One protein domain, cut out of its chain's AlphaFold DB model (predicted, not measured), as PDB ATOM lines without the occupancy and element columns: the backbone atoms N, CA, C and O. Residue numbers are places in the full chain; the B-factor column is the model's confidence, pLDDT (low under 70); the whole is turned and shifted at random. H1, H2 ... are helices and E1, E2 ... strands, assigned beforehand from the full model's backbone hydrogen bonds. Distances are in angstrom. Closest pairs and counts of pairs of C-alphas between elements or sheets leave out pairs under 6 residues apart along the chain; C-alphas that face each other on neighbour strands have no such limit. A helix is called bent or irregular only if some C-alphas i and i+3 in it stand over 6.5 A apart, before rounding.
ATOM      1  N   TYR A  10     -19.579  -4.630  -2.963       81.69
ATOM      2  CA  TYR A  10     -18.655  -4.933  -1.872       81.69
ATOM      3  C   TYR A  10     -18.208  -3.632  -1.209       81.69
ATOM      4  O   TYR A  10     -18.309  -2.565  -1.814       81.69
ATOM      5  N   THR A  11     -17.731  -3.702   0.030       87.38
ATOM      6  CA  THR A  11     -17.187  -2.509   0.689       87.38
ATOM      7  C   THR A  11     -15.846  -2.122   0.076       87.38
ATOM      8  O   THR A  11     -15.094  -2.980  -0.400       87.38
ATOM      9  N   LEU A  12     -15.506  -0.835   0.112       83.31
ATOM     10  CA  LEU A  12     -14.192  -0.364  -0.318       83.31
ATOM     11  C   LEU A  12     -13.070  -1.057   0.470       83.31
ATOM     12  O   LEU A  12     -12.061  -1.443  -0.120       83.31
ATOM     13  N   ARG A  13     -13.298  -1.338   1.761       87.62
ATOM     14  CA  ARG A  13     -12.447  -2.200   2.596       87.62
ATOM     15  C   ARG A  13     -12.142  -3.539   1.926       87.62
ATOM     16  O   ARG A  13     -10.980  -3.921   1.841       87.62
ATOM     17  N   GLN A  14     -13.163  -4.243   1.433       86.50
ATOM     18  CA  GLN A  14     -12.993  -5.534   0.758       86.50
ATOM     19  C   GLN A  14     -12.191  -5.391  -0.539       86.50
ATOM     20  O   GLN A  14     -11.306  -6.203  -0.804       86.50
ATOM     21  N   PHE A  15     -12.435  -4.347  -1.333       84.56
ATOM     22  CA  PHE A  15     -11.641  -4.122  -2.542       84.56
ATOM     23  C   PHE A  15     -10.175  -3.859  -2.234       84.56
ATOM     24  O   PHE A  15      -9.306  -4.462  -2.854       84.56
ATOM     25  N   VAL A  16      -9.890  -2.991  -1.267       84.00
ATOM     26  CA  VAL A  16      -8.524  -2.650  -0.859       84.00
ATOM     27  C   VAL A  16      -7.799  -3.879  -0.312       84.00
ATOM     28  O   VAL A  16      -6.706  -4.194  -0.784       84.00
ATOM     29  N   ALA A  17      -8.450  -4.616   0.591       85.94
ATOM     30  CA  ALA A  17      -7.968  -5.866   1.174       85.94
ATOM     31  C   ALA A  17      -7.520  -6.882   0.110       85.94
ATOM     32  O   ALA A  17      -6.467  -7.506   0.236       85.94
ATOM     33  N   TYR A  18      -8.299  -7.032  -0.965       77.31
ATOM     34  CA  TYR A  18      -8.033  -8.036  -1.994       77.31
ATOM     35  C   TYR A  18      -7.379  -7.479  -3.260       77.31
ATOM     36  O   TYR A  18      -7.006  -8.265  -4.126       77.31
ATOM     37  N   ARG A  19      -7.156  -6.163  -3.375       75.44
ATOM     38  CA  ARG A  19      -6.559  -5.536  -4.564       75.44
ATOM     39  C   ARG A  19      -5.212  -6.153  -4.913       75.44
ATOM     40  O   ARG A  19      -5.017  -6.593  -6.041       75.44
ATOM     41  N   ARG A  20      -4.278  -6.200  -3.956       69.06
ATOM     42  CA  ARG A  20      -2.924  -6.734  -4.202       69.06
ATOM     43  C   ARG A  20      -2.955  -8.237  -4.500       69.06
ATOM     44  O   ARG A  20      -2.189  -8.713  -5.336       69.06
ATOM     45  N   LEU A  21      -3.897  -8.970  -3.908       70.06
ATOM     46  CA  LEU A  21      -4.106 -10.385  -4.210       70.06
ATOM     47  C   LEU A  21      -4.668 -10.599  -5.626       70.06
ATOM     48  O   LEU A  21      -4.197 -11.478  -6.343       70.06
ATOM     49  N   ILE A  22      -5.650  -9.795  -6.039       68.75
ATOM     50  CA  ILE A  22      -6.347  -9.918  -7.326       68.75
ATOM     51  C   ILE A  22      -5.480  -9.397  -8.480       68.75
ATOM     52  O   ILE A  22      -5.359 -10.066  -9.503       68.75
ATOM     53  N   GLU A  23      -4.859  -8.224  -8.324       70.31
ATOM     54  CA  GLU A  23      -4.101  -7.553  -9.388       70.31
ATOM     55  C   GLU A  23      -2.645  -8.024  -9.465       70.31
ATOM     56  O   GLU A  23      -2.101  -8.159 -10.558       70.31
ATOM     57  N   GLN A  24      -2.005  -8.285  -8.321       70.31
ATOM     58  CA  GLN A  24      -0.558  -8.541  -8.247       70.31
ATOM     59  C   GLN A  24      -0.222  -9.974  -7.809       70.31
ATOM     60  O   GLN A  24       0.951 -10.333  -7.741       70.31
ATOM     61  N   ARG A  25      -1.236 -10.805  -7.516       75.56
ATOM     62  CA  ARG A  25      -1.086 -12.178  -6.989       75.56
ATOM     63  C   ARG A  25      -0.212 -12.262  -5.733       75.56
ATOM     64  O   ARG A  25       0.369 -13.307  -5.446       75.56
ATOM     65  N   GLN A  26      -0.137 -11.177  -4.970       75.75
ATOM     66  CA  GLN A  26       0.627 -11.123  -3.731       75.75
ATOM     67  C   GLN A  26      -0.255 -11.552  -2.558       75.75
ATOM     68  O   GLN A  26      -1.355 -11.034  -2.371       75.75
ATOM     69  N   ARG A  27       0.239 -12.494  -1.747       74.75
ATOM     70  CA  ARG A  27      -0.366 -12.834  -0.453       74.75
ATOM     71  C   ARG A  27       0.174 -11.875   0.598       74.75
ATOM     72  O   ARG A  27       1.292 -12.041   1.069       74.75
ATOM     73  N   ILE A  28      -0.621 -10.864   0.915       77.94
ATOM     74  CA  ILE A  28      -0.350  -9.876   1.960       77.94
ATOM     75  C   ILE A  28      -1.510  -9.935   2.950       77.94
ATOM     76  O   ILE A  28      -2.625 -10.285   2.561       77.94
ATOM     77  N   ASP A  29      -1.227  -9.618   4.211       84.12
ATOM     78  CA  ASP A  29      -2.252  -9.439   5.231       84.12
ATOM     79  C   ASP A  29      -3.285  -8.383   4.778       84.12
ATOM     80  O   ASP A  29      -2.921  -7.217   4.575       84.12
ATOM     81  N   PRO A  30      -4.556  -8.774   4.581       82.12
ATOM     82  CA  PRO A  30      -5.604  -7.866   4.139       82.12
ATOM     83  C   PRO A  30      -5.816  -6.669   5.071       82.12
ATOM     84  O   PRO A  30      -6.112  -5.579   4.582       82.12
ATOM     85  N   GLU A  31      -5.659  -6.850   6.385       87.00
ATOM     86  CA  GLU A  31      -5.864  -5.773   7.361       87.00
ATOM     87  C   GLU A  31      -4.771  -4.716   7.232       87.00
ATOM     88  O   GLU A  31      -5.064  -3.524   7.154       87.00
ATOM     89  N   HIS A  32      -3.523  -5.153   7.060       87.75
ATOM     90  CA  HIS A  32      -2.397  -4.250   6.853       87.75
ATOM     91  C   HIS A  32      -2.565  -3.378   5.596       87.75
ATOM     92  O   HIS A  32      -2.268  -2.184   5.626       87.75
ATOM     93  N   VAL A  33      -3.083  -3.937   4.496       85.38
ATOM     94  CA  VAL A  33      -3.330  -3.168   3.259       85.38
ATOM     95  C   VAL A  33      -4.446  -2.142   3.453       85.38
ATOM     96  O   VAL A  33      -4.358  -1.030   2.929       85.38
ATOM     97  N   VAL A  34      -5.493  -2.496   4.201       86.81
ATOM     98  CA  VAL A  34      -6.578  -1.563   4.529       86.81
ATOM     99  C   VAL A  34      -6.068  -0.429   5.411       86.81
ATOM    100  O   VAL A  34      -6.381   0.725   5.129       86.81
ATOM    101  N   ASP A  35      -5.246  -0.725   6.415       88.88
ATOM    102  CA  ASP A  35      -4.654   0.284   7.293       88.88
ATOM    103  C   ASP A  35      -3.721   1.235   6.537       88.88
ATOM    104  O   ASP A  35      -3.792   2.452   6.715       88.88
ATOM    105  N   GLU A  36      -2.868   0.700   5.656       87.56
ATOM    106  CA  GLU A  36      -2.005   1.493   4.769       87.56
ATOM    107  C   GLU A  36      -2.853   2.445   3.908       87.56
ATOM    108  O   GLU A  36      -2.554   3.636   3.791       87.56
ATOM    109  N   TYR A  37      -3.958   1.939   3.356       84.69
ATOM    110  CA  TYR A  37      -4.870   2.719   2.527       84.69
ATOM    111  C   TYR A  37      -5.633   3.787   3.318       84.69
ATOM    112  O   TYR A  37      -5.739   4.917   2.845       84.69
ATOM    113  N   ALA A  38      -6.131   3.459   4.512       86.44
ATOM    114  CA  ALA A  38      -6.848   4.384   5.387       86.44
ATOM    115  C   ALA A  38      -5.943   5.533   5.849       86.44
ATOM    116  O   ALA A  38      -6.343   6.692   5.816       86.44
ATOM    117  N   ARG A  39      -4.683   5.233   6.199       85.38
ATOM    118  CA  ARG A  39      -3.687   6.261   6.546       85.38
ATOM    119  C   ARG A  39      -3.383   7.193   5.376       85.38
ATOM    120  O   ARG A  39      -3.183   8.383   5.590       85.38
ATOM    121  N   ALA A  40      -3.337   6.664   4.153       85.81
ATOM    122  CA  ALA A  40      -3.084   7.458   2.951       85.81
ATOM    123  C   ALA A  40      -4.315   8.244   2.457       85.81
ATOM    124  O   ALA A  40      -4.158   9.186   1.684       85.81
ATOM    125  N   ASN A  41      -5.529   7.855   2.866       83.06
ATOM    126  CA  ASN A  41      -6.794   8.459   2.441       83.06
ATOM    127  C   ASN A  41      -7.702   8.655   3.675       83.06
ATOM    128  O   ASN A  41      -8.676   7.921   3.827       83.06
ATOM    129  N   PRO A  42      -7.391   9.605   4.577       80.06
ATOM    130  CA  PRO A  42      -8.094   9.740   5.857       80.06
ATOM    131  C   PRO A  42      -9.584  10.089   5.712       80.06
ATOM    132  O   PRO A  42     -10.372   9.742   6.585       80.06
ATOM    133  N   ASP A  43      -9.971  10.727   4.605       85.31
ATOM    134  CA  ASP A  43     -11.352  11.151   4.336       85.31
ATOM    135  C   ASP A  43     -12.197  10.078   3.626       85.31
ATOM    136  O   ASP A  43     -13.349  10.324   3.265       85.31
ATOM    137  N   VAL A  44     -11.633   8.893   3.364       79.88
ATOM    138  CA  VAL A  44     -12.335   7.847   2.617       79.88
ATOM    139  C   VAL A  44     -13.252   7.034   3.529       79.88
ATOM    140  O   VAL A  44     -12.836   6.517   4.566       79.88
ATOM    141  N   ASP A  45     -14.498   6.846   3.105       84.06
ATOM    142  CA  ASP A  45     -15.398   5.893   3.747       84.06
ATOM    143  C   ASP A  45     -15.064   4.470   3.267       84.06
ATOM    144  O   ASP A  45     -15.265   4.110   2.105       84.06
ATOM    145  N   LEU A  46     -14.516   3.650   4.164       83.75
ATOM    146  CA  LEU A  46     -14.167   2.258   3.877       83.75
ATOM    147  C   LEU A  46     -15.384   1.328   3.807       83.75
ATOM    148  O   LEU A  46     -15.289   0.257   3.194       83.75
ATOM    149  N   ASP A  47     -16.498   1.713   4.427       86.44
ATOM    150  CA  ASP A  47     -17.738   0.934   4.475       86.44
ATOM    151  C   ASP A  47     -18.678   1.264   3.311       86.44
ATOM    152  O   ASP A  47     -19.638   0.534   3.036       86.44
ATOM    153  N   LEU A  48     -18.331   2.296   2.545       84.75
ATOM    154  CA  LEU A  48     -18.914   2.602   1.256       84.75
ATOM    155  C   LEU A  48     -18.940   1.374   0.341       84.75
ATOM    156  O   LEU A  48     -17.937   0.682   0.136       84.75
ATOM    157  N   ARG A  49     -20.105   1.127  -0.255       83.00
ATOM    158  CA  ARG A  49     -20.338  -0.022  -1.131       83.00
ATOM    159  C   ARG A  49     -20.191   0.381  -2.589       83.00
ATOM    160  O   ARG A  49     -20.814   1.336  -3.036       83.00
ATOM    161  N   THR A  50     -19.411  -0.386  -3.339       76.62
ATOM    162  CA  THR A  50     -19.211  -0.189  -4.777       76.62
ATOM    163  C   THR A  50     -19.156  -1.535  -5.495       76.62
ATOM    164  O   THR A  50     -18.942  -2.587  -4.888       76.62
ATOM    165  N   THR A  51     -19.432  -1.543  -6.790       79.94
ATOM    166  CA  THR A  51     -19.293  -2.726  -7.639       79.94
ATOM    167  C   THR A  51     -17.864  -2.846  -8.166       79.94
ATOM    168  O   THR A  51     -17.107  -1.878  -8.237       79.94
ATOM    169  N   PHE A  52     -17.481  -4.053  -8.593       71.00
ATOM    170  CA  PHE A  52     -16.155  -4.278  -9.178       71.00
ATOM    171  C   PHE A  52     -15.928  -3.429 -10.443       71.00
ATOM    172  O   PHE A  52     -14.811  -2.986 -10.705       71.00
ATOM    173  N   ALA A  53     -16.988  -3.187 -11.222       71.88
ATOM    174  CA  ALA A  53     -16.929  -2.353 -12.417       71.88
ATOM    175  C   ALA A  53     -16.609  -0.890 -12.074       71.88
ATOM    176  O   ALA A  53     -15.684  -0.322 -12.654       71.88
ATOM    177  N   GLU A  54     -17.315  -0.309 -11.103       71.25
ATOM    178  CA  GLU A  54     -17.107   1.074 -10.647       71.25
ATOM    179  C   GLU A  54     -15.704   1.279 -10.067       71.25
ATOM    180  O   GLU A  54     -14.999   2.214 -10.459       71.25
ATOM    181  N   TRP A  55     -15.261   0.346  -9.218       71.50
ATOM    182  CA  TRP A  55     -13.927   0.363  -8.625       71.50
ATOM    183  C   TRP A  55     -12.813   0.281  -9.680       71.50
ATOM    184  O   TRP A  55     -11.871   1.076  -9.643       71.50
ATOM    185  N   ARG A  56     -12.934  -0.618 -10.672       68.25
ATOM    186  CA  ARG A  56     -11.925  -0.802 -11.736       68.25
ATOM    187  C   ARG A  56     -11.802   0.412 -12.662       68.25
ATOM    188  O   ARG A  56     -10.718   0.685 -13.167       68.25
ATOM    189  N   ILE A  57     -12.895   1.137 -12.893       66.25
ATOM    190  CA  ILE A  57     -12.908   2.371 -13.703       66.25
ATOM    191  C   ILE A  57     -12.291   3.555 -12.916       66.25
ATOM    192  O   ILE A  57     -12.010   4.624 -13.461       66.25
ATOM    193  N   GLY A  58     -11.990   3.351 -11.627       56.56
ATOM    194  CA  GLY A  58     -11.424   4.360 -10.739       56.56
ATOM    195  C   GLY A  58     -12.458   5.373 -10.259       56.56
ATOM    196  O   GLY A  58     -12.077   6.416  -9.736       56.56
TER     197      GLY A  58
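What this domain is: This is residues 10 to 58 of the 74 residues of an uncharacterized protein of Nocardioides sp. Root190 (UniProt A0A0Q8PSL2). Two helices, H1 and H2, pack on each other at a large angle, H2 against the part of H1 at residues 13 to 18. At the beginning of H1 the short strand E1 pairs with residues 10 to 11, and the short helix H3 turns off from E1 and comes near H1. The printed part has 49 residues with three named helices and one named strand, in the order H1, H2, E1, H3, and its class is mostly helix. The whole is compact, with a radius of gyration of the C-alphas of 10.4 A, and rounded, spanning 24 by 24 by 15 A.

How they stand to each other: The longest helix is H1, residues 12 to 24, and it touches H2, residues 30 to 40, with its residues 13 to 18 alone. Their closest C-alphas are those of Ala 17 and Pro 30, 4.3 A apart, and the two centres are 10.5 A apart. Their lines are about perpendicular, but only just, at 70.2 degrees. H1 is irregular: C-alphas 17 and 20 are 7.4 A apart. E1, residues 49 to 51, pairs with no named strand, but its residues 49 to 50 pair antiparallel with residues 10 to 11, a stretch too short to be named. The closest C-alphas of H1 and E1 are those of Leu 12 and Arg 49, 6.2 A apart. H3, residues 52 to 56, is close to H1 but not clearly touching it; their closest C-alphas are those of Phe 15 and Trp 55, 7.9 A apart. E1 and H3 meet only through their link. H2 is apart from both H3 and E1. In H2 and H3 every O i to N i+4 pair is within hydrogen-bond range; in H1 7 of 9 are.

Where its parts are: H1 begins at C-alpha 12, at (-14.192, -0.364, -0.318), and ends at C-alpha 24, at (-0.558, -8.541, -8.247), a length of 17.8 A. H2 runs 15.6 A from Pro 30 to Ala 40. E1 measures 7.1 A from Arg 49 to Thr 51. H3 is 6.0 A long and ends at C-alpha 56, at (-11.925, -0.802, -11.736).

The domain as a whole: The two C-alphas farthest apart are those of Arg 25 and Asp 43, 27.9 A. The first and last printed C-alphas, of Tyr 10 and Gly 58, are 14.7 A apart. The printed part has no cut. The links from H1 to H2 and from E1 to H3 are tight, the link from H2 to E1, with 8 residues, is short, and no link is long. The mean pLDDT of the printed part is 79.6, and the model's confidence is under 70 at residues 20, 22 and 56 to 58.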